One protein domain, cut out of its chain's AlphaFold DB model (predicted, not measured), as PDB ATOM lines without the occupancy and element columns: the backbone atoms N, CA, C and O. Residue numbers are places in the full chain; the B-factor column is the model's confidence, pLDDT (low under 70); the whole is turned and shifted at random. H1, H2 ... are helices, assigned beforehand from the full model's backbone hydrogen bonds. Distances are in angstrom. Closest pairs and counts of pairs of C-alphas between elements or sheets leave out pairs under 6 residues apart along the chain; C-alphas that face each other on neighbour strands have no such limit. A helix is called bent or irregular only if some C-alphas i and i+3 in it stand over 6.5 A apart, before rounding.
ATOM      1  N   ALA A  17     227.100 200.431 231.239       97.38
ATOM      2  CA  ALA A  17     226.648 201.785 231.524       97.38
ATOM      3  C   ALA A  17     227.786 202.707 231.964       97.38
ATOM      4  O   ALA A  17     227.911 203.807 231.435       97.38
ATOM      5  N   GLY A  18     228.664 202.233 232.853       95.81
ATOM      6  CA  GLY A  18     229.851 202.988 233.262       95.81
ATOM      7  C   GLY A  18     230.829 203.212 232.109       95.81
ATOM      8  O   GLY A  18     231.319 204.318 231.917       95.81
ATOM      9  N   ILE A  19     231.068 202.182 231.288       96.75
ATOM     10  CA  ILE A  19     231.957 202.289 230.120       96.75
ATOM     11  C   ILE A  19     231.415 203.315 229.122       96.75
ATOM     12  O   ILE A  19     232.146 204.198 228.678       96.75
ATOM     13  N   LEU A  20     230.129 203.211 228.775       96.56
ATOM     14  CA  LEU A  20     229.514 204.103 227.804       96.56
ATOM     15  C   LEU A  20     229.414 205.532 228.345       96.56
ATOM     16  O   LEU A  20     229.611 206.461 227.573       96.56
ATOM     17  N   GLN A  21     229.210 205.713 229.656       95.38
ATOM     18  CA  GLN A  21     229.263 207.028 230.296       95.38
ATOM     19  C   GLN A  21     230.602 207.713 230.016       95.38
ATOM     20  O   GLN A  21     230.611 208.856 229.580       95.38
ATOM     21  N   ILE A  22     231.729 207.018 230.203       94.50
ATOM     22  CA  ILE A  22     233.056 207.584 229.915       94.50
ATOM     23  C   ILE A  22     233.224 207.883 228.424       94.50
ATOM     24  O   ILE A  22     233.708 208.954 228.072       94.50
ATOM     25  N   ILE A  23     232.786 206.977 227.543       94.88
ATOM     26  CA  ILE A  23     232.860 207.191 226.089       94.88
ATOM     27  C   ILE A  23     232.103 208.458 225.685       94.88
ATOM     28  O   ILE A  23     232.641 209.243 224.918       94.88
ATOM     29  N   LEU A  24     230.897 208.687 226.213       93.56
ATOM     30  CA  LEU A  24     230.073 209.850 225.871       93.56
ATOM     31  C   LEU A  24     230.683 211.201 226.285       93.56
ATOM     32  O   LEU A  24     230.211 212.229 225.816       93.56
ATOM     33  N   HIS A  25     231.733 211.205 227.108       89.62
ATOM     34  CA  HIS A  25     232.480 212.416 227.471       89.62
ATOM     35  C   HIS A  25     233.691 212.675 226.577       89.62
ATOM     36  O   HIS A  25     234.381 213.677 226.747       89.62
ATOM     37  N   ALA A  26     233.958 211.794 225.614       90.50
ATOM     38  CA  ALA A  26     234.941 212.074 224.586       90.50
ATOM     39  C   ALA A  26     234.485 213.258 223.709       90.50
ATOM     40  O   ALA A  26     233.281 213.452 223.510       90.50
ATOM     41  N   PRO A  27     235.428 214.021 223.125       89.25
ATOM     42  CA  PRO A  27     235.107 215.069 222.164       89.25
ATOM     43  C   PRO A  27     234.155 214.572 221.057       89.25
ATOM     44  O   PRO A  27     234.368 213.468 220.546       89.25
ATOM     45  N   PRO A  28     233.165 215.375 220.612       87.00
ATOM     46  CA  PRO A  28     232.164 214.944 219.626       87.00
ATOM     47  C   PRO A  28     232.752 214.342 218.343       87.00
ATOM     48  O   PRO A  28     232.232 213.359 217.819       87.00
ATOM     49  N   ALA A  29     233.895 214.863 217.886       88.69
ATOM     50  CA  ALA A  29     234.634 214.332 216.741       88.69
ATOM     51  C   ALA A  29     235.005 212.841 216.876       88.69
ATOM     52  O   ALA A  29     235.015 212.123 215.877       88.69
ATOM     53  N   LEU A  30     235.271 212.362 218.096       91.81
ATOM     54  CA  LEU A  30     235.549 210.949 218.371       91.81
ATOM     55  C   LEU A  30     234.271 210.105 218.474       91.81
ATOM     56  O   LEU A  30     234.335 208.886 218.332       91.81
ATOM     57  N   LEU A  31     233.109 210.725 218.698       91.38
ATOM     58  CA  LEU A  31     231.825 210.029 218.795       91.38
ATOM     59  C   LEU A  31     231.211 209.750 217.425       91.38
ATOM     60  O   LEU A  31     230.625 208.682 217.236       91.38
ATOM     61  N   TYR A  32     231.344 210.677 216.469       90.62
ATOM     62  CA  TYR A  32     230.658 210.602 215.173       90.62
ATOM     63  C   TYR A  32     230.824 209.259 214.441       90.62
ATOM     64  O   TYR A  32     229.797 208.691 214.050       90.62
ATOM     65  N   PRO A  33     232.038 208.675 214.330       94.31
ATOM     66  CA  PRO A  33     232.228 207.383 213.662       94.31
ATOM     67  C   PRO A  33     231.541 206.204 214.371       94.31
ATOM     68  O   PRO A  33     231.356 205.141 213.781       94.31
ATOM     69  N   HIS A  34     231.171 206.369 215.643       95.50
ATOM     70  CA  HIS A  34     230.655 205.311 216.512       95.50
ATOM     71  C   HIS A  34     229.195 205.517 216.935       95.50
ATOM     72  O   HIS A  34     228.653 204.696 217.678       95.50
ATOM     73  N   THR A  35     228.523 206.555 216.430       92.88
ATOM     74  CA  THR A  35     227.117 206.895 216.735       92.88
ATOM     75  C   THR A  35     226.157 205.718 216.569       92.88
ATOM     76  O   THR A  35     225.306 205.497 217.434       92.88
ATOM     77  N   ALA A  36     226.320 204.910 215.518       95.19
ATOM     78  CA  ALA A  36     225.516 203.709 215.301       95.19
ATOM     79  C   ALA A  36     225.713 202.668 216.418       95.19
ATOM     80  O   ALA A  36     224.740 202.195 216.999       95.19
ATOM     81  N   ALA A  37     226.963 202.362 216.784       96.62
ATOM     82  CA  ALA A  37     227.273 201.401 217.845       96.62
ATOM     83  C   ALA A  37     226.813 201.890 219.230       96.62
ATOM     84  O   ALA A  37     226.292 201.103 220.027       96.62
ATOM     85  N   ILE A  38     226.959 203.190 219.500       97.19
ATOM     86  CA  ILE A  38     226.462 203.845 220.717       97.19
ATOM     87  C   ILE A  38     224.936 203.720 220.776       97.19
ATOM     88  O   ILE A  38     224.397 203.220 221.764       97.19
ATOM     89  N   SER A  39     224.241 204.080 219.693       97.00
ATOM     90  CA  SER A  39     222.778 204.027 219.605       97.00
ATOM     91  C   SER A  39     222.241 202.604 219.749       97.00
ATOM     92  O   SER A  39     221.295 202.381 220.501       97.00
ATOM     93  N   SER A  40     222.867 201.615 219.104       97.44
ATOM     94  CA  SER A  40     222.497 200.204 219.264       97.44
ATOM     95  C   SER A  40     222.727 199.700 220.689       97.44
ATOM     96  O   SER A  40     221.929 198.913 221.192       97.44
ATOM     97  N   THR A  41     223.776 200.168 221.371       97.81
ATOM     98  CA  THR A  41     224.040 199.805 222.774       97.81
ATOM     99  C   THR A  41     223.010 200.425 223.718       97.81
ATOM    100  O   THR A  41     222.517 199.742 224.613       97.81
ATOM    101  N   LEU A  42     222.635 201.689 223.496       98.44
ATOM    102  CA  LEU A  42     221.564 202.365 224.231       98.44
ATOM    103  C   LEU A  42     220.211 201.676 224.011       98.44
ATOM    104  O   LEU A  42     219.511 201.386 224.977       98.44
ATOM    105  N   ALA A  43     219.868 201.349 222.763       98.19
ATOM    106  CA  ALA A  43     218.646 200.620 222.428       98.19
ATOM    107  C   ALA A  43     218.608 199.237 223.093       98.19
ATOM    108  O   ALA A  43     217.589 198.842 223.657       98.19
ATOM    109  N   TYR A  44     219.740 198.527 223.091       97.06
ATOM    110  CA  TYR A  44     219.865 197.260 223.799       97.06
ATOM    111  C   TYR A  44     219.648 197.427 225.307       97.06
ATOM    112  O   TYR A  44     218.883 196.668 225.894       97.06
ATOM    113  N   LEU A  45     220.245 198.441 225.940       97.69
ATOM    114  CA  LEU A  45     220.005 198.728 227.357       97.69
ATOM    115  C   LEU A  45     218.531 199.018 227.641       97.69
ATOM    116  O   LEU A  45     217.991 198.457 228.587       97.69
ATOM    117  N   VAL A  46     217.861 199.825 226.816       97.88
ATOM    118  CA  VAL A  46     216.418 200.085 226.959       97.88
ATOM    119  C   VAL A  46     215.610 198.788 226.862       97.88
ATOM    120  O   VAL A  46     214.728 198.567 227.686       97.88
ATOM    121  N   SER A  47     215.954 197.884 225.939       96.06
ATOM    122  CA  SER A  47     215.262 196.591 225.791       96.06
ATOM    123  C   SER A  47     215.409 195.646 226.992       96.06
ATOM    124  O   SER A  47     214.657 194.685 227.118       96.06
ATOM    125  N   LEU A  48     216.383 195.900 227.870       95.94
ATOM    126  CA  LEU A  48     216.625 195.113 229.079       95.94
ATOM    127  C   LEU A  48     215.914 195.665 230.320       95.94
ATOM    128  O   LEU A  48     216.079 195.087 231.394       95.94
ATOM    129  N   GLN A  49     215.198 196.788 230.212       96.88
ATOM    130  CA  GLN A  49     214.453 197.321 231.345       96.88
ATOM    131  C   GLN A  49     213.300 196.373 231.688       96.88
ATOM    132  O   GLN A  49     212.490 196.030 230.828       96.88
ATOM    133  N   ASP A  50     213.230 195.947 232.945       93.94
ATOM    134  CA  ASP A  50     212.161 195.077 233.416       93.94
ATOM    135  C   ASP A  50     210.855 195.852 233.654       93.94
ATOM    136  O   ASP A  50     210.803 197.086 233.661       93.94
ATOM    137  N   ARG A  51     209.772 195.109 233.895       93.81
ATOM    138  CA  ARG A  51     208.428 195.658 234.135       93.81
ATOM    139  C   ARG A  51     208.325 196.590 235.346       93.81
ATOM    140  O   ARG A  51     207.363 197.345 235.446       93.81
ATOM    141  N   THR A  52     209.278 196.528 236.274       94.75
ATOM    142  CA  THR A  52     209.326 197.417 237.442       94.75
ATOM    143  C   THR A  52     210.041 198.731 237.128       94.75
ATOM    144  O   THR A  52     209.995 199.658 237.932       94.75
ATOM    145  N   GLY A  53     210.687 198.831 235.963       96.31
ATOM    146  CA  GLY A  53     211.553 199.939 235.584       96.31
ATOM    147  C   GLY A  53     213.016 199.728 235.980       96.31
ATOM    148  O   GLY A  53     213.803 200.673 235.874       96.31
ATOM    149  N   ASN A  54     213.401 198.534 236.453       97.69
ATOM    150  CA  ASN A  54     214.777 198.227 236.843       97.69
ATOM    151  C   ASN A  54     215.568 197.627 235.677       97.69
ATOM    152  O   ASN A  54     215.033 197.345 234.611       97.69
ATOM    153  N   TRP A  55     216.862 197.412 235.898       97.12
ATOM    154  CA  TRP A  55     217.720 196.655 234.998       97.12
ATOM    155  C   TRP A  55     218.344 195.475 235.727       97.12
ATOM    156  O   TRP A  55     218.689 195.605 236.908       97.12
ATOM    157  N   PRO A  56     218.577 194.348 235.038       95.56
ATOM    158  CA  PRO A  56     219.318 193.247 235.618       95.56
ATOM    159  C   PRO A  56     220.764 193.660 235.922       95.56
ATOM    160  O   PRO A  56     221.347 194.550 235.306       95.56
ATOM    161  N   SER A  57     221.401 192.982 236.879       93.50
ATOM    162  CA  SER A  57     222.817 193.251 237.186       93.50
ATOM    163  C   SER A  57     223.756 192.885 236.024       93.50
ATOM    164  O   SER A  57     224.852 193.444 235.901       93.50
ATOM    165  N   LYS A  58     223.340 191.933 235.181       94.00
ATOM    166  CA  LYS A  58     224.127 191.324 234.102       94.00
ATOM    167  C   LYS A  58     223.246 191.104 232.875       94.00
ATOM    168  O   LYS A  58     222.060 190.837 233.016       94.00
ATOM    169  N   ALA A  59     223.853 191.133 231.694       92.31
ATOM    170  CA  ALA A  59     223.169 190.803 230.452       92.31
ATOM    171  C   ALA A  59     222.731 189.322 230.435       92.31
ATOM    172  O   ALA A  59     223.580 188.449 230.698       92.31
ATOM    173  N   PRO A  60     221.464 189.030 230.083       86.56
ATOM    174  CA  PRO A  60     220.899 187.683 230.109       86.56
ATOM    175  C   PRO A  60     221.692 186.724 229.213       86.56
ATOM    176  O   PRO A  60     222.147 187.089 228.122       86.56
ATOM    177  N   ALA A  61     221.942 185.506 229.701       78.75
ATOM    178  CA  ALA A  61     222.644 184.472 228.936       78.75
ATOM    179  C   ALA A  61     221.692 183.737 227.985       78.75
ATOM    180  O   ALA A  61     222.118 183.320 226.908       78.75
ATOM    181  N   ARG A  62     220.422 183.617 228.381       72.12
ATOM    182  CA  ARG A  62     219.308 183.048 227.615       72.12
ATOM    183  C   ARG A  62     218.116 184.004 227.656       72.12
ATOM    184  O   ARG A  62     218.053 184.845 228.544       72.12
ATOM    185  N   HIS A  63     217.185 183.866 226.715       62.00
ATOM    186  CA  HIS A  63     216.007 184.737 226.625       62.00
ATOM    187  C   HIS A  63     215.168 184.722 227.920       62.00
ATOM    188  O   HIS A  63     214.827 185.780 228.435       62.00
ATOM    189  N   ASP A  64     214.964 183.547 228.526       63.53
ATOM    190  CA  ASP A  64     214.184 183.385 229.768       63.53
ATOM    191  C   ASP A  64     214.808 184.063 231.008       63.53
ATOM    192  O   ASP A  64     214.144 184.249 232.025       63.53
ATOM    193  N   ASP A  65     216.091 184.447 230.954       66.00
ATOM    194  CA  ASP A  65     216.740 185.179 232.050       66.00
ATOM    195  C   ASP A  65     216.338 186.665 232.076       66.00
ATOM    196  O   ASP A  65     216.660 187.363 233.040       66.00
ATOM    197  N   GLN A  66     215.682 187.163 231.021       63.03
ATOM    198  CA  GLN A  66     215.309 188.570 230.868       63.03
ATOM    199  C   GLN A  66     214.087 188.953 231.715       63.03
ATOM    200  O   GLN A  66     213.998 190.097 232.151       63.03
ATOM    201  N   ASP A  67     213.216 187.989 232.039       64.12
ATOM    202  CA  ASP A  67     211.993 188.215 232.826       64.12
ATOM    203  C   ASP A  67     212.220 188.174 234.349       64.12
ATOM    204  O   ASP A  67     211.292 188.377 235.138       64.12
ATOM    205  N   ARG A  68     213.453 187.908 234.801       72.81
ATOM    206  CA  ARG A  68     213.775 187.914 236.232       72.81
ATOM    207  C   ARG A  68     213.890 189.342 236.747       72.81
ATOM    208  O   ARG A  68     214.828 190.058 236.402       72.81
ATOM    209  N   GLU A  69     212.993 189.700 237.657       79.62
ATOM    210  CA  GLU A  69     213.088 190.951 238.405       79.62
ATOM    211  C   GLU A  69     214.407 191.029 239.180       79.62
ATOM    212  O   GLU A  69     214.836 190.072 239.835       79.62
ATOM    213  N   ASN A  70     215.060 192.187 239.107       83.75
ATOM    214  CA  ASN A  70     216.239 192.479 239.908       83.75
ATOM    215  C   ASN A  70     215.856 193.327 241.125       83.75
ATOM    216  O   ASN A  70     215.286 194.409 240.991       83.75
ATOM    217  N   ASP A  71     216.264 192.887 242.311       90.25
ATOM    218  CA  ASP A  71     216.028 193.631 243.553       90.25
ATOM    219  C   ASP A  71     217.107 194.670 243.869       90.25
ATOM    220  O   ASP A  71     216.932 195.505 244.760       90.25
ATOM    221  N   LEU A  72     218.235 194.642 243.153       95.81
ATOM    222  CA  LEU A  72     219.301 195.616 243.354       95.81
ATOM    223  C   LEU A  72     218.908 196.950 242.718       95.81
ATOM    224  O   LEU A  72     218.763 197.051 241.501       95.81
ATOM    225  N   VAL A  73     218.768 197.972 243.559       97.69
ATOM    226  CA  VAL A  73     218.529 199.367 243.168       97.69
ATOM    227  C   VAL A  73     219.738 200.179 243.617       97.69
ATOM    228  O   VAL A  73     219.680 200.894 244.610       97.69
ATOM    229  N   GLN A  74     220.879 199.974 242.956       97.25
ATOM    230  CA  GLN A  74     222.191 200.497 243.355       97.25
ATOM    231  C   GLN A  74     222.922 201.095 242.148       97.25
ATOM    232  O   GLN A  74     222.700 200.668 241.014       97.25
ATOM    233  N   TRP A  75     223.844 202.036 242.367       97.12
ATOM    234  CA  TRP A  75     224.665 202.581 241.276       97.12
ATOM    235  C   TRP A  75     225.523 201.492 240.611       97.12
ATOM    236  O   TRP A  75     225.630 201.421 239.384       97.12
ATOM    237  N   CYS A  76     226.085 200.577 241.402       96.12
ATOM    238  CA  CYS A  76     226.844 199.458 240.848       96.12
ATOM    239  C   CYS A  76     225.964 198.463 240.065       96.12
ATOM    240  O   CYS A  76     226.424 197.916 239.057       96.12
ATOM    241  N   HIS A  77     224.711 198.250 240.488       96.31
ATOM    242  CA  HIS A  77     223.777 197.278 239.912       96.31
ATOM    243  C   HIS A  77     222.315 197.748 240.002       96.31
ATOM    244  O   HIS A  77     221.762 197.857 241.096       96.31
ATOM    245  N   GLY A  78     221.677 197.930 238.843       97.31
ATOM    246  CA  GLY A  78     220.277 198.342 238.716       97.31
ATOM    247  C   GLY A  78     220.115 199.739 238.123       97.31
ATOM    248  O   GLY A  78     221.081 200.347 237.657       97.31
ATOM    249  N   ALA A  79     218.882 200.243 238.162       98.25
ATOM    250  CA  ALA A  79     218.478 201.519 237.582       98.25
ATOM    251  C   ALA A  79     219.394 202.691 237.962       98.25
ATOM    252  O   ALA A  79     219.799 203.406 237.046       98.25
ATOM    253  N   PRO A  80     219.826 202.881 239.227       98.25
ATOM    254  CA  PRO A  80     220.672 204.024 239.577       98.25
ATOM    255  C   PRO A  80     222.008 204.077 238.821       98.25
ATOM    256  O   PRO A  80     222.577 205.152 238.662       98.25
ATOM    257  N   GLY A  81     222.509 202.937 238.333       97.00
ATOM    258  CA  GLY A  81     223.700 202.875 237.483       97.00
ATOM    259  C   GLY A  81     223.451 203.183 236.006       97.00
ATOM    260  O   GLY A  81     224.403 203.451 235.281       97.00
ATOM    261  N   ILE A  82     222.195 203.123 235.553       98.44
ATOM    262  CA  ILE A  82     221.787 203.320 234.156       98.44
ATOM    263  C   ILE A  82     221.255 204.740 233.925       98.44
ATOM    264  O   ILE A  82     221.566 205.339 232.899       98.44
ATOM    265  N   LEU A  83     220.491 205.309 234.868       98.50
ATOM    266  CA  LEU A  83     219.854 206.626 234.690       98.50
ATOM    267  C   LEU A  83     220.841 207.751 234.319       98.50
ATOM    268  O   LEU A  83     220.525 208.491 233.386       98.50
ATOM    269  N   PRO A  84     222.032 207.878 234.948       97.56
ATOM    270  CA  PRO A  84     222.999 208.910 234.561       97.56
ATOM    271  C   PRO A  84     223.460 208.792 233.100       97.56
ATOM    272  O   PRO A  84     223.604 209.805 232.414       97.56
ATOM    273  N   LEU A  85     223.611 207.563 232.596       97.81
ATOM    274  CA  LEU A  85     223.948 207.313 231.195       97.81
ATOM    275  C   LEU A  85     222.826 207.765 230.259       97.81
ATOM    276  O   LEU A  85     223.093 208.454 229.276       97.81
ATOM    277  N   LEU A  86     221.574 207.395 230.550       98.38
ATOM    278  CA  LEU A  86     220.445 207.793 229.702       98.38
ATOM    279  C   LEU A  86     220.287 209.318 229.687       98.38
ATOM    280  O   LEU A  86     220.082 209.900 228.625       98.38
ATOM    281  N   ALA A  87     220.445 209.965 230.845       97.12
ATOM    282  CA  ALA A  87     220.419 211.419 230.973       97.12
ATOM    283  C   ALA A  87     221.516 212.092 230.127       97.12
ATOM    284  O   ALA A  87     221.232 213.030 229.384       97.12
ATOM    285  N   THR A  88     222.746 211.570 230.178       95.69
ATOM    286  CA  THR A  88     223.877 212.064 229.373       95.69
ATOM    287  C   THR A  88     223.606 211.911 227.875       95.69
ATOM    288  O   THR A  88     223.762 212.863 227.116       95.69
ATOM    289  N   ALA A  89     223.139 210.737 227.436       96.19
ATOM    290  CA  ALA A  89     222.817 210.492 226.031       96.19
ATOM    291  C   ALA A  89     221.709 211.427 225.513       96.19
ATOM    292  O   ALA A  89     221.788 211.920 224.388       96.19
ATOM    293  N   LEU A  90     220.694 211.702 226.339       95.44
ATOM    294  CA  LEU A  90     219.621 212.638 226.006       95.44
ATOM    295  C   LEU A  90     220.141 214.070 225.852       95.44
ATOM    296  O   LEU A  90     219.792 214.713 224.862       95.44
ATOM    297  N   ALA A  91     221.004 214.530 226.758       92.06
ATOM    298  CA  ALA A  91     221.613 215.857 226.680       92.06
ATOM    299  C   ALA A  91     222.480 216.024 225.420       92.06
ATOM    300  O   ALA A  91     222.340 217.007 224.698       92.06
ATOM    301  N   LEU A  92     223.310 215.030 225.087       91.81
ATOM    302  CA  LEU A  92     224.162 215.066 223.889       91.81
ATOM    303  C   LEU A  92     223.378 214.980 222.574       91.81
ATOM    304  O   LEU A  92     223.902 215.336 221.519       91.81
ATOM    305  N   SER A  93     222.135 214.494 222.632       91.75
ATOM    306  CA  SER A  93     221.237 214.455 221.476       91.75
ATOM    307  C   SER A  93     220.498 215.766 221.214       91.75
ATOM    308  O   SER A  93     219.799 215.879 220.208       91.75
ATOM    309  N   GLU A  94     220.649 216.755 222.096       86.25
ATOM    310  CA  GLU A  94     220.122 218.103 221.901       86.25
ATOM    311  C   GLU A  94     221.183 219.010 221.253       86.25
ATOM    312  O   GLU A  94     222.372 218.893 221.573       86.25
ATOM    313  N   PRO A  95     220.780 219.919 220.343       75.62
ATOM    314  CA  PRO A  95     221.668 220.959 219.835       75.62
ATOM    315  C   PRO A  95     222.216 221.793 220.997       75.62
ATOM    316  O   PRO A  95     221.441 222.316 221.798       75.62
ATOM    317  N   GLN A  96     223.539 221.917 221.098       62.31
ATOM    318  CA  GLN A  96     224.166 222.747 222.129       62.31
ATOM    319  C   GLN A  96     224.198 224.216 221.682       62.31
ATOM    320  O   GLN A  96     224.453 224.477 220.505       62.31
ATOM    321  N   PRO A 117     218.609 207.657 216.453       94.94
ATOM    322  CA  PRO A 117     217.460 207.262 215.645       94.94
ATOM    323  C   PRO A 117     216.146 207.861 216.183       94.94
ATOM    324  O   PRO A 117     215.976 207.915 217.407       94.94
ATOM    325  N   PRO A 118     215.174 208.227 215.321       92.25
ATOM    326  CA  PRO A 118     213.948 208.919 215.740       92.25
ATOM    327  C   PRO A 118     213.158 208.213 216.851       92.25
ATOM    328  O   PRO A 118     212.619 208.862 217.742       92.25
ATOM    329  N   ALA A 119     213.128 206.878 216.834       95.81
ATOM    330  CA  ALA A 119     212.425 206.077 217.835       95.81
ATOM    331  C   ALA A 119     213.191 205.926 219.165       95.81
ATOM    332  O   ALA A 119     212.591 205.584 220.182       95.81
ATOM    333  N   LEU A 120     214.507 206.171 219.187       97.62
ATOM    334  CA  LEU A 120     215.330 205.895 220.365       97.62
ATOM    335  C   LEU A 120     215.191 206.984 221.433       97.62
ATOM    336  O   LEU A 120     215.089 206.663 222.612       97.62
ATOM    337  N   ARG A 121     215.123 208.264 221.047       96.38
ATOM    338  CA  ARG A 121     214.942 209.370 222.004       96.38
ATOM    339  C   ARG A 121     213.684 209.222 222.883       96.38
ATOM    340  O   ARG A 121     213.835 209.290 224.103       96.38
ATOM    341  N   PRO A 122     212.467 208.990 222.345       97.44
ATOM    342  CA  PRO A 122     211.291 208.785 223.192       97.44
ATOM    343  C   PRO A 122     211.402 207.521 224.059       97.44
ATOM    344  O   PRO A 122     210.969 207.537 225.209       97.44
ATOM    345  N   ALA A 123     212.041 206.458 223.559       98.44
ATOM    346  CA  ALA A 123     212.274 205.243 224.337       98.44
ATOM    347  C   ALA A 123     213.223 205.486 225.528       98.44
ATOM    348  O   ALA A 123     212.962 205.009 226.630       98.44
ATOM    349  N   LEU A 124     214.279 206.288 225.343       98.50
ATOM    350  CA  LEU A 124     215.183 206.704 226.420       98.50
ATOM    351  C   LEU A 124     214.460 207.534 227.485       98.50
ATOM    352  O   LEU A 124     214.661 207.294 228.671       98.50
ATOM    353  N   LEU A 125     213.609 208.481 227.078       98.31
ATOM    354  CA  LEU A 125     212.826 209.307 228.006       98.31
ATOM    355  C   LEU A 125     211.847 208.469 228.833       98.31
ATOM    356  O   LEU A 125     211.785 208.627 230.053       98.31
ATOM    357  N   SER A 126     211.131 207.543 228.189       98.38
ATOM    358  CA  SER A 126     210.232 206.611 228.877       98.38
ATOM    359  C   SER A 126     210.999 205.722 229.861       98.38
ATOM    360  O   SER A 126     210.625 205.650 231.034       98.38
ATOM    361  N   ALA A 127     212.119 205.132 229.433       98.69
ATOM    362  CA  ALA A 127     212.938 204.282 230.291       98.69
ATOM    363  C   ALA A 127     213.522 205.049 231.488       98.69
ATOM    364  O   ALA A 127     213.492 204.554 232.620       98.69
ATOM    365  N   LEU A 128     214.003 206.275 231.260       98.75
ATOM    366  CA  LEU A 128     214.512 207.167 232.300       98.75
ATOM    367  C   LEU A 128     213.421 207.501 233.328       98.75
ATOM    368  O   LEU A 128     213.669 207.403 234.528       98.75
ATOM    369  N   ALA A 129     212.208 207.840 232.879       98.69
ATOM    370  CA  ALA A 129     211.083 208.145 233.762       98.69
ATOM    371  C   ALA A 129     210.653 206.930 234.602       98.69
ATOM    372  O   ALA A 129     210.462 207.058 235.812       98.69
ATOM    373  N   HIS A 130     210.556 205.744 233.995       98.62
ATOM    374  CA  HIS A 130     210.192 204.512 234.704       98.62
ATOM    375  C   HIS A 130     211.244 204.127 235.748       98.62
ATOM    376  O   HIS A 130     210.909 203.829 236.895       98.62
ATOM    377  N   GLY A 131     212.527 204.202 235.390       98.69
ATOM    378  CA  GLY A 131     213.602 203.925 236.335       98.69
ATOM    379  C   GLY A 131     213.678 204.969 237.451       98.69
ATOM    380  O   GLY A 131     213.888 204.607 238.604       98.69
ATOM    381  N   ALA A 132     213.424 206.249 237.167       98.75
ATOM    382  CA  ALA A 132     213.337 207.277 238.204       98.75
ATOM    383  C   ALA A 132     212.162 207.030 239.169       98.75
ATOM    384  O   ALA A 132     212.315 207.189 240.383       98.75
ATOM    385  N   ALA A 133     211.009 206.585 238.665       98.62
ATOM    386  CA  ALA A 133     209.868 206.215 239.502       98.62
ATOM    387  C   ALA A 133     210.209 205.036 240.432       98.62
ATOM    388  O   ALA A 133     209.973 205.112 241.641       98.62
ATOM    389  N   LEU A 134     210.854 203.994 239.899       98.56
ATOM    390  CA  LEU A 134     211.347 202.863 240.686       98.56
ATOM    391  C   LEU A 134     212.328 203.305 241.777       98.56
ATOM    392  O   LEU A 134     212.166 202.938 242.941       98.56
ATOM    393  N   VAL A 135     213.358 204.077 241.418       98.62
ATOM    394  CA  VAL A 135     214.392 204.519 242.368       98.62
ATOM    395  C   VAL A 135     213.777 205.415 243.443       98.62
ATOM    396  O   VAL A 135     214.115 205.280 244.614       98.62
ATOM    397  N   SER A 136     212.801 206.253 243.097       98.31
ATOM    398  CA  SER A 136     212.069 207.063 244.077       98.31
ATOM    399  C   SER A 136     211.278 206.207 245.072       98.31
ATOM    400  O   SER A 136     211.148 206.592 246.237       98.31
ATOM    401  N   ALA A 137     210.752 205.059 244.637       97.88
ATOM    402  CA  ALA A 137     209.970 204.145 245.466       97.88
ATOM    403  C   ALA A 137     210.833 203.191 246.315       97.88
ATOM    404  O   ALA A 137     210.485 202.905 247.457       97.88
ATOM    405  N   ARG A 138     211.955 202.698 245.773       97.56
ATOM    406  CA  ARG A 138     212.767 201.612 246.365       97.56
ATOM    407  C   ARG A 138     214.214 202.005 246.684       97.56
ATOM    408  O   ARG A 138     214.989 201.168 247.134       97.56
ATOM    409  N   GLY A 139     214.596 203.261 246.465       97.31
ATOM    410  CA  GLY A 139     215.980 203.728 246.562       97.31
ATOM    411  C   GLY A 139     216.508 203.957 247.979       97.31
ATOM    412  O   GLY A 139     217.697 204.237 248.128       97.31
ATOM    413  N   LEU A 140     215.679 203.832 249.022       96.44
ATOM    414  CA  LEU A 140     216.139 203.897 250.412       96.44
ATOM    415  C   LEU A 140     216.646 202.516 250.841       96.44
ATOM    416  O   LEU A 140     215.877 201.642 251.237       96.44
ATOM    417  N   LEU A 141     217.953 202.305 250.720       94.00
ATOM    418  CA  LEU A 141     218.557 200.994 250.923       94.00
ATOM    419  C   LEU A 141     218.967 200.778 252.377       94.00
ATOM    420  O   LEU A 141     219.673 201.597 252.955       94.00
ATOM    421  N   ARG A 142     218.686 199.584 252.912       91.81
ATOM    422  CA  ARG A 142     219.228 199.135 254.210       91.81
ATOM    423  C   ARG A 142     220.757 199.041 254.238       91.81
ATOM    424  O   ARG A 142     221.330 198.848 255.297       91.81
ATOM    425  N   LYS A 143     221.432 199.132 253.090       89.62
ATOM    426  CA  LYS A 143     222.884 198.941 252.983       89.62
ATOM    427  C   LYS A 143     223.701 200.157 253.434       89.62
ATOM    428  O   LYS A 143     224.891 200.012 253.684       89.62
ATOM    429  N   GLY A 144     223.067 201.320 253.576       89.69
ATOM    430  CA  GLY A 144     223.696 202.506 254.145       89.69
ATOM    431  C   GLY A 144     223.620 203.738 253.244       89.69
ATOM    432  O   GLY A 144     222.876 203.757 252.258       89.69
ATOM    433  N   PRO A 145     224.373 204.788 253.600       94.00
ATOM    434  CA  PRO A 145     224.165 206.119 253.047       94.00
ATOM    435  C   PRO A 145     224.962 206.405 251.765       94.00
ATOM    436  O   PRO A 145     224.559 207.288 251.018       94.00
ATOM    437  N   GLY A 146     226.055 205.681 251.487       94.06
ATOM    438  CA  GLY A 146     227.050 206.049 250.466       94.06
ATOM    439  C   GLY A 146     226.615 205.995 248.990       94.06
ATOM    440  O   GLY A 146     225.477 205.675 248.640       94.06
ATOM    441  N   LEU A 147     227.561 206.298 248.092       95.75
ATOM    442  CA  LEU A 147     227.315 206.428 246.646       95.75
ATOM    443  C   LEU A 147     227.167 205.096 245.890       95.75
ATOM    444  O   LEU A 147     226.382 205.004 244.953       95.75
ATOM    445  N   CYS A 148     227.912 204.052 246.253       96.19
ATOM    446  CA  CYS A 148     227.998 202.833 245.441       96.19
ATOM    447  C   CYS A 148     226.676 202.050 245.422       96.19
ATOM    448  O   CYS A 148     226.227 201.538 244.394       96.19
ATOM    449  N   HIS A 149     226.075 201.931 246.600       95.44
ATOM    450  CA  HIS A 149     224.898 201.111 246.855       95.44
ATOM    451  C   HIS A 149     224.160 201.603 248.105       95.44
ATOM    452  O   HIS A 149     223.769 200.806 248.957       95.44
ATOM    453  N   GLY A 150     223.998 202.922 248.213       95.19
ATOM    454  CA  GLY A 150     223.294 203.592 249.300       95.19
ATOM    455  C   GLY A 150     222.346 204.685 248.808       95.19
ATOM    456  O   GLY A 150     222.193 204.911 247.604       95.19
ATOM    457  N   ALA A 151     221.686 205.350 249.756       95.38
ATOM    458  CA  ALA A 151     220.680 206.371 249.460       95.38
ATOM    459  C   ALA A 151     221.248 207.566 248.672       95.38
ATOM    460  O   ALA A 151     220.569 208.071 247.780       95.38
ATOM    461  N   ALA A 152     222.492 207.983 248.942       96.44
ATOM    462  CA  ALA A 152     223.115 209.111 248.254       96.44
ATOM    463  C   ALA A 152     223.320 208.837 246.757       96.44
ATOM    464  O   ALA A 152     222.947 209.658 245.923       96.44
ATOM    465  N   GLY A 153     223.829 207.654 246.395       97.12
ATOM    466  CA  GLY A 153     223.986 207.275 244.984       97.12
ATOM    467  C   GLY A 153     222.656 207.222 244.234       97.12
ATOM    468  O   GLY A 153     222.548 207.665 243.091       97.12
ATOM    469  N   ASN A 154     221.614 206.741 244.910       98.38
ATOM    470  CA  ASN A 154     220.266 206.685 244.356       98.38
ATOM    471  C   ASN A 154     219.662 208.085 244.176       98.38
ATOM    472  O   ASN A 154     219.033 208.346 243.151       98.38
ATOM    473  N   ALA A 155     219.902 209.004 245.114       98.00
ATOM    474  CA  ALA A 155     219.509 210.402 244.975       98.00
ATOM    475  C   ALA A 155     220.235 211.093 243.808       98.00
ATOM    476  O   ALA A 155     219.577 211.750 243.005       98.00
ATOM    477  N   CYS A 156     221.544 210.872 243.625       97.06
ATOM    478  CA  CYS A 156     222.272 211.374 242.451       97.06
ATOM    479  C   CYS A 156     221.633 210.929 241.132       97.06
ATOM    480  O   CYS A 156     221.472 211.738 240.218       97.06
ATOM    481  N   ALA A 157     221.258 209.653 241.025       97.62
ATOM    482  CA  ALA A 157     220.618 209.129 239.824       97.62
ATOM    483  C   ALA A 157     219.263 209.806 239.547       97.62
ATOM    484  O   ALA A 157     218.940 210.086 238.392       97.62
ATOM    485  N   LEU A 158     218.498 210.116 240.599       98.38
ATOM    486  CA  LEU A 158     217.240 210.855 240.495       98.38
ATOM    487  C   LEU A 158     217.443 212.312 240.075       98.38
ATOM    488  O   LEU A 158     216.667 212.813 239.265       98.38
ATOM    489  N   PHE A 159     218.493 212.975 240.557       96.94
ATOM    490  CA  PHE A 159     218.834 214.329 240.115       96.94
ATOM    491  C   PHE A 159     219.227 214.361 238.634       96.94
ATOM    492  O   PHE A 159     218.694 215.176 237.887       96.94
ATOM    493  N   CYS A 160     220.033 213.399 238.168       95.62
ATOM    494  CA  CYS A 160     220.354 213.262 236.741       95.62
ATOM    495  C   CYS A 160     219.091 213.056 235.887       95.62
ATOM    496  O   CYS A 160     218.943 213.655 234.821       95.62
ATOM    497  N   ALA A 161     218.168 212.209 236.357       97.25
ATOM    498  CA  ALA A 161     216.902 211.974 235.674       97.25
ATOM    499  C   ALA A 161     216.018 213.229 235.656       97.25
ATOM    500  O   ALA A 161     215.419 213.532 234.627       97.25
ATOM    501  N   SER A 162     215.963 213.966 236.767       96.19
ATOM    502  CA  SER A 162     215.213 215.217 236.872       96.19
ATOM    503  C   SER A 162     215.685 216.240 235.842       96.19
ATOM    504  O   SER A 162     214.864 216.753 235.082       96.19
ATOM    505  N   ASP A 163     216.998 216.453 235.742       91.88
ATOM    506  CA  ASP A 163     217.588 217.421 234.817       91.88
ATOM    507  C   ASP A 163     217.255 217.075 233.357       91.88
ATOM    508  O   ASP A 163     216.793 217.923 232.590       91.88
ATOM    509  N   ALA A 164     217.438 215.813 232.961       93.94
ATOM    510  CA  ALA A 164     217.161 215.372 231.594       93.94
ATOM    511  C   ALA A 164     215.662 215.407 231.248       93.94
ATOM    512  O   ALA A 164     215.287 215.854 230.162       93.94
ATOM    513  N   LEU A 165     214.784 214.993 232.168       95.50
ATOM    514  CA  LEU A 165     213.333 215.064 231.971       95.50
ATOM    515  C   LEU A 165     212.835 216.517 231.935       95.50
ATOM    516  O   LEU A 165     211.912 216.826 231.185       95.50
ATOM    517  N   GLY A 166     213.453 217.415 232.703       92.25
ATOM    518  CA  GLY A 166     213.133 218.842 232.702       92.25
ATOM    519  C   GLY A 166     213.429 219.509 231.356       92.25
ATOM    520  O   GLY A 166     212.612 220.292 230.868       92.25
ATOM    521  N   ARG A 167     214.551 219.139 230.721       90.44
ATOM    522  CA  ARG A 167     214.943 219.615 229.379       90.44
ATOM    523  C   ARG A 167     214.064 219.059 228.257       90.44
ATOM    524  O   ARG A 167     213.812 219.749 227.275       90.44
ATOM    525  N   ALA A 168     213.498 217.864 228.434       89.50
ATOM    526  CA  ALA A 168     212.654 217.200 227.434       89.50
ATOM    527  C   ALA A 168     211.283 217.868 227.176       89.50
ATOM    528  O   ALA A 168     210.517 217.397 226.332       89.50
ATOM    529  N   GLY A 169     210.951 218.949 227.890       84.75
ATOM    530  CA  GLY A 169     209.767 219.770 227.645       84.75
ATOM    531  C   GLY A 169     208.553 219.427 228.517       84.75
ATOM    532  O   GLY A 169     208.610 218.630 229.453       84.75
ATOM    533  N   ALA A 170     207.420 220.075 228.222       86.44
ATOM    534  CA  ALA A 170     206.248 220.107 229.105       86.44
ATOM    535  C   ALA A 170     205.692 218.721 229.481       86.44
ATOM    536  O   ALA A 170     205.294 218.528 230.629       86.44
ATOM    537  N   GLY A 171     205.728 217.754 228.558       92.19
ATOM    538  CA  GLY A 171     205.216 216.395 228.782       92.19
ATOM    539  C   GLY A 171     205.950 215.599 229.868       92.19
ATOM    540  O   GLY A 171     205.383 214.658 230.410       92.19
ATOM    541  N   HIS A 172     207.175 215.992 230.233       95.06
ATOM    542  CA  HIS A 172     208.003 215.283 231.217       95.06
ATOM    543  C   HIS A 172     208.199 216.064 232.526       95.06
ATOM    544  O   HIS A 172     208.820 215.551 233.456       95.06
ATOM    545  N   ARG A 173     207.627 217.272 232.655       92.88
ATOM    546  CA  ARG A 173     207.810 218.144 233.836       92.88
ATOM    547  C   ARG A 173     207.386 217.488 235.147       92.88
ATOM    548  O   ARG A 173     208.090 217.612 236.144       92.88
ATOM    549  N   ALA A 174     206.262 216.772 235.153       95.75
ATOM    550  CA  ALA A 174     205.782 216.083 236.351       95.75
ATOM    551  C   ALA A 174     206.739 214.959 236.783       95.75
ATOM    552  O   ALA A 174     207.023 214.810 237.971       95.75
ATOM    553  N   ALA A 175     207.286 214.209 235.821       96.94
ATOM    554  CA  ALA A 175     208.273 213.168 236.090       96.94
ATOM    555  C   ALA A 175     209.601 213.769 236.579       96.94
ATOM    556  O   ALA A 175     210.179 213.270 237.543       96.94
ATOM    557  N   ALA A 176     210.036 214.887 235.988       95.88
ATOM    558  CA  ALA A 176     211.216 215.629 236.421       95.88
ATOM    559  C   ALA A 176     211.093 216.113 237.877       95.88
ATOM    560  O   ALA A 176     211.976 215.847 238.696       95.88
ATOM    561  N   ALA A 177     209.977 216.762 238.219       95.12
ATOM    562  CA  ALA A 177     209.698 217.226 239.578       95.12
ATOM    563  C   ALA A 177     209.604 216.056 240.571       95.12
ATOM    564  O   ALA A 177     210.157 216.125 241.668       95.12
ATOM    565  N   SER A 178     208.961 214.957 240.163       97.31
ATOM    566  CA  SER A 178     208.848 213.747 240.987       97.31
ATOM    567  C   SER A 178     210.214 213.121 241.270       97.31
ATOM    568  O   SER A 178     210.465 212.708 242.400       97.31
ATOM    569  N   ALA A 179     211.113 213.088 240.281       97.75
ATOM    570  CA  ALA A 179     212.480 212.607 240.464       97.75
ATOM    571  C   ALA A 179     213.269 213.502 241.438       97.75
ATOM    572  O   ALA A 179     213.866 212.987 242.382       97.75
ATOM    573  N   MET A 180     213.201 214.831 241.282       95.81
ATOM    574  CA  MET A 180     213.837 215.783 242.206       95.81
ATOM    575  C   MET A 180     213.346 215.584 243.646       95.81
ATOM    576  O   MET A 180     214.145 215.377 244.562       95.81
ATOM    577  N   ALA A 181     212.025 215.569 243.844       96.81
ATOM    578  CA  ALA A 181     211.413 215.342 245.150       96.81
ATOM    579  C   ALA A 181     211.781 213.965 245.724       96.81
ATOM    580  O   ALA A 181     212.055 213.842 246.919       96.81
ATOM    581  N   GLY A 182     211.837 212.933 244.878       98.25
ATOM    582  CA  GLY A 182     212.295 211.598 245.243       98.25
ATOM    583  C   GLY A 182     213.723 211.606 245.785       98.25
ATOM    584  O   GLY A 182     213.957 211.055 246.860       98.25
ATOM    585  N   GLY A 183     214.655 212.274 245.099       97.88
ATOM    586  CA  GLY A 183     216.054 212.392 245.520       97.88
ATOM    587  C   GLY A 183     216.193 213.085 246.872       97.88
ATOM    588  O   GLY A 183     216.803 212.532 247.788       97.88
ATOM    589  N   VAL A 184     215.538 214.238 247.043       97.38
ATOM    590  CA  VAL A 184     215.513 214.968 248.322       97.38
ATOM    591  C   VAL A 184     214.923 214.101 249.437       97.38
ATOM    592  O   VAL A 184     215.512 213.988 250.512       97.38
ATOM    593  N   ARG A 185     213.803 213.414 249.182       98.06
ATOM    594  CA  ARG A 185     213.166 212.526 250.162       98.06
ATOM    595  C   ARG A 185     214.081 211.378 250.583       98.06
ATOM    596  O   ARG A 185     214.126 211.063 251.770       98.06
ATOM    597  N   LEU A 186     214.801 210.752 249.650       97.69
ATOM    598  CA  LEU A 186     215.758 209.692 249.981       97.69
ATOM    599  C   LEU A 186     216.846 210.202 250.929       97.69
ATOM    600  O   LEU A 186     217.146 209.531 251.915       97.69
ATOM    601  N   LEU A 187     217.397 211.389 250.665       97.19
ATOM    602  CA  LEU A 187     218.434 211.995 251.501       97.19
ATOM    603  C   LEU A 187     217.910 212.368 252.889       97.19
ATOM    604  O   LEU A 187     218.545 212.018 253.881       97.19
ATOM    605  N   LEU A 188     216.738 213.003 252.978       96.88
ATOM    606  CA  LEU A 188     216.119 213.362 254.259       96.88
ATOM    607  C   LEU A 188     215.852 212.122 255.115       96.88
ATOM    608  O   LEU A 188     216.292 212.056 256.262       96.88
ATOM    609  N   ARG A 189     215.227 211.087 254.539       96.50
ATOM    610  CA  ARG A 189     214.992 209.819 255.250       96.50
ATOM    611  C   ARG A 189     216.295 209.129 255.630       96.50
ATOM    612  O   ARG A 189     216.367 208.525 256.695       96.50
ATOM    613  N   CYS A 190     217.325 209.221 254.790       95.38
ATOM    614  CA  CYS A 190     218.648 208.715 255.128       95.38
ATOM    615  C   CYS A 190     219.209 209.425 256.361       95.38
ATOM    616  O   CYS A 190     219.649 208.747 257.280       95.38
ATOM    617  N   VAL A 191     219.144 210.760 256.407       95.06
ATOM    618  CA  VAL A 191     219.612 211.587 257.530       95.06
ATOM    619  C   VAL A 191     218.859 211.276 258.824       95.06
ATOM    620  O   VAL A 191     219.501 211.111 259.862       95.06
ATOM    621  N   GLU A 192     217.532 211.156 258.761       94.88
ATOM    622  CA  GLU A 192     216.663 210.835 259.904       94.88
ATOM    623  C   GLU A 192     216.949 209.453 260.498       94.88
ATOM    624  O   GLU A 192     216.889 209.264 261.709       94.88
ATOM    625  N   LEU A 193     217.262 208.477 259.645       92.31
ATOM    626  CA  LEU A 193     217.528 207.101 260.055       92.31
ATOM    627  C   LEU A 193     219.007 206.847 260.386       92.31
ATOM    628  O   LEU A 193     219.369 205.713 260.719       92.31
ATOM    629  N   ARG A 194     219.880 207.862 260.314       85.88
ATOM    630  CA  ARG A 194     221.300 207.707 260.672       85.88
ATOM    631  C   ARG A 194     221.454 207.230 262.109       85.88
ATOM    632  O   ARG A 194     220.738 207.657 263.007       85.88
ATOM    633  N   GLY A 195     222.412 206.331 262.317       82.19
ATOM    634  CA  GLY A 195     222.691 205.747 263.632       82.19
ATOM    635  C   GLY A 195     221.613 204.787 264.148       82.19
ATOM    636  O   GLY A 195     221.809 204.178 265.196       82.19
ATOM    637  N   THR A 196     220.504 204.607 263.423       89.19
ATOM    638  CA  THR A 196     219.490 203.607 263.767       89.19
ATOM    639  C   THR A 196     219.861 202.232 263.195       89.19
ATOM    640  O   THR A 196     220.606 202.148 262.213       89.19
ATOM    641  N   PRO A 197     219.282 201.133 263.716       88.88
ATOM    642  CA  PRO A 197     219.444 199.795 263.140       88.88
ATOM    643  C   PRO A 197     218.841 199.618 261.735       88.88
ATOM    644  O   PRO A 197     218.926 198.529 261.168       88.88
ATOM    645  N   ALA A 198     218.201 200.651 261.167       85.44
ATOM    646  CA  ALA A 198     217.626 200.593 259.824       85.44
ATOM    647  C   ALA A 198     218.695 200.446 258.725       85.44
ATOM    648  O   ALA A 198     218.387 199.939 257.642       85.44
ATOM    649  N   PHE A 199     219.939 200.859 259.002       87.62
ATOM    650  CA  PHE A 199     221.072 200.716 258.095       87.62
ATOM    651  C   PHE A 199     222.114 199.731 258.623       87.62
ATOM    652  O   PHE A 199     222.463 199.723 259.801       87.62
ATOM    653  N   GLY A 200     222.663 198.930 257.712       83.69
ATOM    654  CA  GLY A 200     223.898 198.202 257.939       83.69
ATOM    655  C   GLY A 200     225.065 199.172 258.104       83.69
ATOM    656  O   GLY A 200     225.090 200.249 257.507       83.69
ATOM    657  N   ARG A 201     226.049 198.778 258.914       86.31
ATOM    658  CA  ARG A 201     227.308 199.512 259.043       86.31
ATOM    659  C   ARG A 201     228.163 199.252 257.793       86.31
ATOM    660  O   ARG A 201     228.453 198.084 257.536       86.31
ATOM    661  N   PRO A 202     228.577 200.285 257.038       89.19
ATOM    662  CA  PRO A 202     229.471 200.096 255.897       89.19
ATOM    663  C   PRO A 202     230.855 199.595 256.332       89.19
ATOM    664  O   PRO A 202     231.290 199.904 257.445       89.19
ATOM    665  N   ASP A 203     231.575 198.903 255.444       92.25
ATOM    666  CA  ASP A 203     232.941 198.427 255.719       92.25
ATOM    667  C   ASP A 203     233.889 199.608 255.965       92.25
ATOM    668  O   ASP A 203     234.711 199.587 256.887       92.25
ATOM    669  N   ARG A 204     233.731 200.691 255.190       94.25
ATOM    670  CA  ARG A 204     234.388 201.985 255.421       94.25
ATOM    671  C   ARG A 204     233.360 203.099 255.680       94.25
ATOM    672  O   ARG A 204     233.029 203.840 254.747       94.25
ATOM    673  N   PRO A 205     232.909 203.290 256.941       93.69
ATOM    674  CA  PRO A 205     231.808 204.198 257.301       93.69
ATOM    675  C   PRO A 205     231.999 205.669 256.926       93.69
ATOM    676  O   PRO A 205     231.022 206.396 256.802       93.69
ATOM    677  N   TRP A 206     233.241 206.110 256.729       95.12
ATOM    678  CA  TRP A 206     233.579 207.505 256.424       95.12
ATOM    679  C   TRP A 206     234.019 207.717 254.970       95.12
ATOM    680  O   TRP A 206     234.406 208.816 254.596       95.12
ATOM    681  N   SER A 207     234.004 206.667 254.145       95.50
ATOM    682  CA  SER A 207     234.468 206.745 252.759       95.50
ATOM    683  C   SER A 207     233.445 207.395 251.828       95.50
ATOM    684  O   SER A 207     232.251 207.434 252.118       95.50
ATOM    685  N   LEU A 208     233.911 207.849 250.663       93.44
ATOM    686  CA  LEU A 208     233.061 208.449 249.636       93.44
ATOM    687  C   LEU A 208     232.042 207.448 249.053       93.44
ATOM    688  O   LEU A 208     230.868 207.764 248.890       93.44
ATOM    689  N   TYR A 209     232.472 206.222 248.746       95.06
ATOM    690  CA  TYR A 209     231.623 205.263 248.030       95.06
ATOM    691  C   TYR A 209     230.699 204.436 248.928       95.06
ATOM    692  O   TYR A 209     229.664 203.973 248.453       95.06
ATOM    693  N   GLU A 210     231.022 204.258 250.206       93.38
ATOM    694  CA  GLU A 210     230.221 203.420 251.113       93.38
ATOM    695  C   GLU A 210     229.622 204.212 252.279       93.38
ATOM    696  O   GLU A 210     228.592 203.820 252.827       93.38
ATOM    697  N   GLY A 211     230.256 205.325 252.648       92.44
ATOM    698  CA  GLY A 211     230.054 205.988 253.924       92.44
ATOM    699  C   GLY A 211     229.506 207.411 253.849       92.44
ATOM    700  O   GLY A 211     228.991 207.874 252.830       92.44
ATOM    701  N   GLU A 212     229.636 208.101 254.979       94.12
ATOM    702  CA  GLU A 212     229.092 209.439 255.229       94.12
ATOM    703  C   GLU A 212     229.673 210.512 254.303       94.12
ATOM    704  O   GLU A 212     228.951 211.431 253.932       94.12
ATOM    705  N   ALA A 213     230.931 210.394 253.859       95.19
ATOM    706  CA  ALA A 213     231.507 211.381 252.940       95.19
ATOM    707  C   ALA A 213     230.728 211.453 251.614       95.19
ATOM    708  O   ALA A 213     230.511 212.541 251.083       95.19
ATOM    709  N   GLY A 214     230.241 210.308 251.116       93.94
ATOM    710  CA  GLY A 214     229.347 210.261 249.959       93.94
ATOM    711  C   GLY A 214     228.024 210.967 250.221       93.94
ATOM    712  O   GLY A 214     227.577 211.761 249.401       93.94
ATOM    713  N   LEU A 215     227.420 210.723 251.386       94.69
ATOM    714  CA  LEU A 215     226.178 211.385 251.776       94.69
ATOM    715  C   LEU A 215     226.347 212.900 251.894       94.69
ATOM    716  O   LEU A 215     225.532 213.634 251.342       94.69
ATOM    717  N   CYS A 216     227.399 213.369 252.564       95.06
ATOM    718  CA  CYS A 216     227.697 214.793 252.708       95.06
ATOM    719  C   CYS A 216     227.787 215.493 251.353       95.06
ATOM    720  O   CYS A 216     227.205 216.560 251.173       95.06
ATOM    721  N   ALA A 217     228.468 214.881 250.388       92.88
ATOM    722  CA  ALA A 217     228.648 215.494 249.085       92.88
ATOM    723  C   ALA A 217     227.336 215.591 248.285       92.88
ATOM    724  O   ALA A 217     227.080 216.602 247.635       92.88
ATOM    725  N   VAL A 218     226.461 214.585 248.380       94.44
ATOM    726  CA  VAL A 218     225.144 214.632 247.720       94.44
ATOM    727  C   VAL A 218     224.165 215.549 248.453       94.44
ATOM    728  O   VAL A 218     223.317 216.170 247.818       94.44
ATOM    729  N   LEU A 219     224.279 215.679 249.778       94.62
ATOM    730  CA  LEU A 219     223.514 216.666 250.540       94.62
ATOM    731  C   LEU A 219     223.869 218.094 250.119       94.62
ATOM    732  O   LEU A 219     222.958 218.898 249.950       94.62
ATOM    733  N   ALA A 220     225.153 218.398 249.908       91.75
ATOM    734  CA  ALA A 220     225.580 219.706 249.410       91.75
ATOM    735  C   ALA A 220     224.952 220.018 248.041       91.75
ATOM    736  O   ALA A 220     224.329 221.062 247.872       91.75
ATOM    737  N   GLU A 221     225.007 219.064 247.108       87.88
ATOM    738  CA  GLU A 221     224.349 219.174 245.799       87.88
ATOM    739  C   GLU A 221     222.829 219.385 245.923       87.88
ATOM    740  O   GLU A 221     222.238 220.203 245.221       87.88
ATOM    741  N   ALA A 222     222.168 218.666 246.835       91.06
ATOM    742  CA  ALA A 222     220.733 218.811 247.054       91.06
ATOM    743  C   ALA A 222     220.362 220.201 247.595       91.06
ATOM    744  O   ALA A 222     219.340 220.748 247.182       91.06
ATOM    745  N   VAL A 223     221.179 220.775 248.484       89.69
ATOM    746  CA  VAL A 223     220.978 222.135 249.009       89.69
ATOM    747  C   VAL A 223     221.077 223.165 247.889       89.69
ATOM    748  O   VAL A 223     220.165 223.976 247.751       89.69
ATOM    749  N   GLU A 224     222.109 223.089 247.048       87.00
ATOM    750  CA  GLU A 224     222.277 223.980 245.888       87.00
ATOM    751  C   GLU A 224     221.080 223.894 244.930       87.00
ATOM    752  O   GLU A 224     220.512 224.907 244.515       87.00
ATOM    753  N   ARG A 225     220.631 222.672 244.619       86.44
ATOM    754  CA  ARG A 225     219.476 222.447 243.740       86.44
ATOM    755  C   ARG A 225     218.181 222.998 244.326       86.44
ATOM    756  O   ARG A 225     217.405 223.615 243.605       86.44
ATOM    757  N   VAL A 226     217.927 222.768 245.614       86.38
ATOM    758  CA  VAL A 226     216.732 223.298 246.286       86.38
ATOM    759  C   VAL A 226     216.789 224.823 246.358       86.38
ATOM    760  O   VAL A 226     215.782 225.457 246.058       86.38
ATOM    761  N   GLY A 227     217.948 225.407 246.674       84.12
ATOM    762  CA  GLY A 227     218.158 226.858 246.664       84.12
ATOM    763  C   GLY A 227     217.806 227.473 245.311       84.12
ATOM    764  O   GLY A 227     216.929 228.328 245.238       84.12
ATOM    765  N   SER A 228     218.359 226.926 244.221       77.75
ATOM    766  CA  SER A 228     218.041 227.378 242.859       77.75
ATOM    767  C   SER A 228     216.544 227.322 242.537       77.75
ATOM    768  O   SER A 228     216.039 228.207 241.851       77.75
ATOM    769  N   VAL A 229     215.825 226.296 243.008       78.75
ATOM    770  CA  VAL A 229     214.369 226.184 242.806       78.75
ATOM    771  C   VAL A 229     213.614 227.257 243.594       78.75
ATOM    772  O   VAL A 229     212.650 227.822 243.078       78.75
ATOM    773  N   LEU A 230     214.029 227.530 244.834       80.12
ATOM    774  CA  LEU A 230     213.392 228.519 245.706       80.12
ATOM    775  C   LEU A 230     213.625 229.957 245.231       80.12
ATOM    776  O   LEU A 230     212.710 230.774 245.319       80.12
ATOM    777  N   ASP A 231     214.792 230.241 244.660       80.81
ATOM    778  CA  ASP A 231     215.163 231.573 244.171       80.81
ATOM    779  C   ASP A 231     214.445 231.968 242.867       80.81
ATOM    780  O   ASP A 231     214.703 233.027 242.295       80.81
ATOM    781  N   GLY A 232     213.538 231.126 242.351       64.25
ATOM    782  CA  GLY A 232     212.798 231.395 241.115       64.25
ATOM    783  C   GLY A 232     213.679 231.394 239.864       64.25
ATOM    784  O   GLY A 232     213.200 231.678 238.762       64.25
TER     785      GLY A 232
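Overview. This is residues 17 to 96 and 117 to 232 of the 254 residues of an uncharacterized protein of Heterobasidion irregulare (strain TC 32-1) (UniProt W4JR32). Picture a bundle of five helices, H3 to H7, running up and down, each against the one before it in the chain; H5 is in its middle, with H3, H4, H6 and H7 round it. H1 packs on H3, kinked H2 packs on H4 with residues 39 to 46, and residues 227 to 232 at the far end of H7 stick out. The printed part has 196 residues and, in order, seven named helices and no named strand: class all helix. It is compact, with a radius of gyration of the C-alphas of 16.7 A and spans of 49 by 47 by 30 A.

Arrangement. Start with H1, residues 17 to 23, which touches H3, residues 79 to 92, closest at the C-alphas of Gln 21 and Leu 85, 5.4 A. Next look at H2, residues 28 to 47, with a kink of 72 degrees near residue 35; its residues 39 to 46 alone touch H4, residues 120 to 138, the C-alphas of Val 46 and Ala 127 being closest at 6.4 A. H3 touches H5, residues 151 to 167, at a shallow tilt of 28 degrees, the same way; find Pro 80 and Ala 157, closest C-alphas at 5.1 A. H4 and H5 form a helical hairpin, with Ala 132 and Leu 158 the closest C-alphas at 5.8 A. H5 and H6, residues 170 to 192, form another, opposite ways at a shallow tilt of 17 degrees; the C-alphas of Ala 155 and Gly 183 are closest, 4.0 A. H7, residues 212 to 230, touches H5 near Ala 152 and Leu 215, closest C-alphas at 5.2 A, with residues 214 to 219 alone. H1 and H7 are apart. Every O i to N i+4 pair is within hydrogen-bond range in H1, H4, H5 and H7, against 12 of 16 in H2, 8 of 10 in H3 and 17 of 19 in H6.

Along the chain. Find C-alpha 17 at (226.648, 201.785, 231.524), where H1 begins its 9.9 A. H2 covers 25.7 A, H3 20.1 A, H4 26.5 A and H5 24.7 A. From C-alpha 170 at (206.248, 220.107, 229.105), H6 runs 33.8 A. H7 runs 26.5 A to C-alpha 230 at (213.392, 228.519, 245.706). H2, H3 and H6 are irregular, H3 only just: C-alphas 33 and 36 are 7.8 A apart, 81 and 84 6.7 A, 171 and 174 7.6 A.

Size, cuts and confidence. The farthest C-alphas, of Pro 33 and Thr 196, are 51.8 A apart. Residues 97 to 116 are not printed; C-alphas 96 and 117 are 18.1 A apart across this cut. The links H2 to H3, H4 to H5 and H6 to H7 are long. The model's pLDDT is under 70 at residues 63 to 67, 96 and 232.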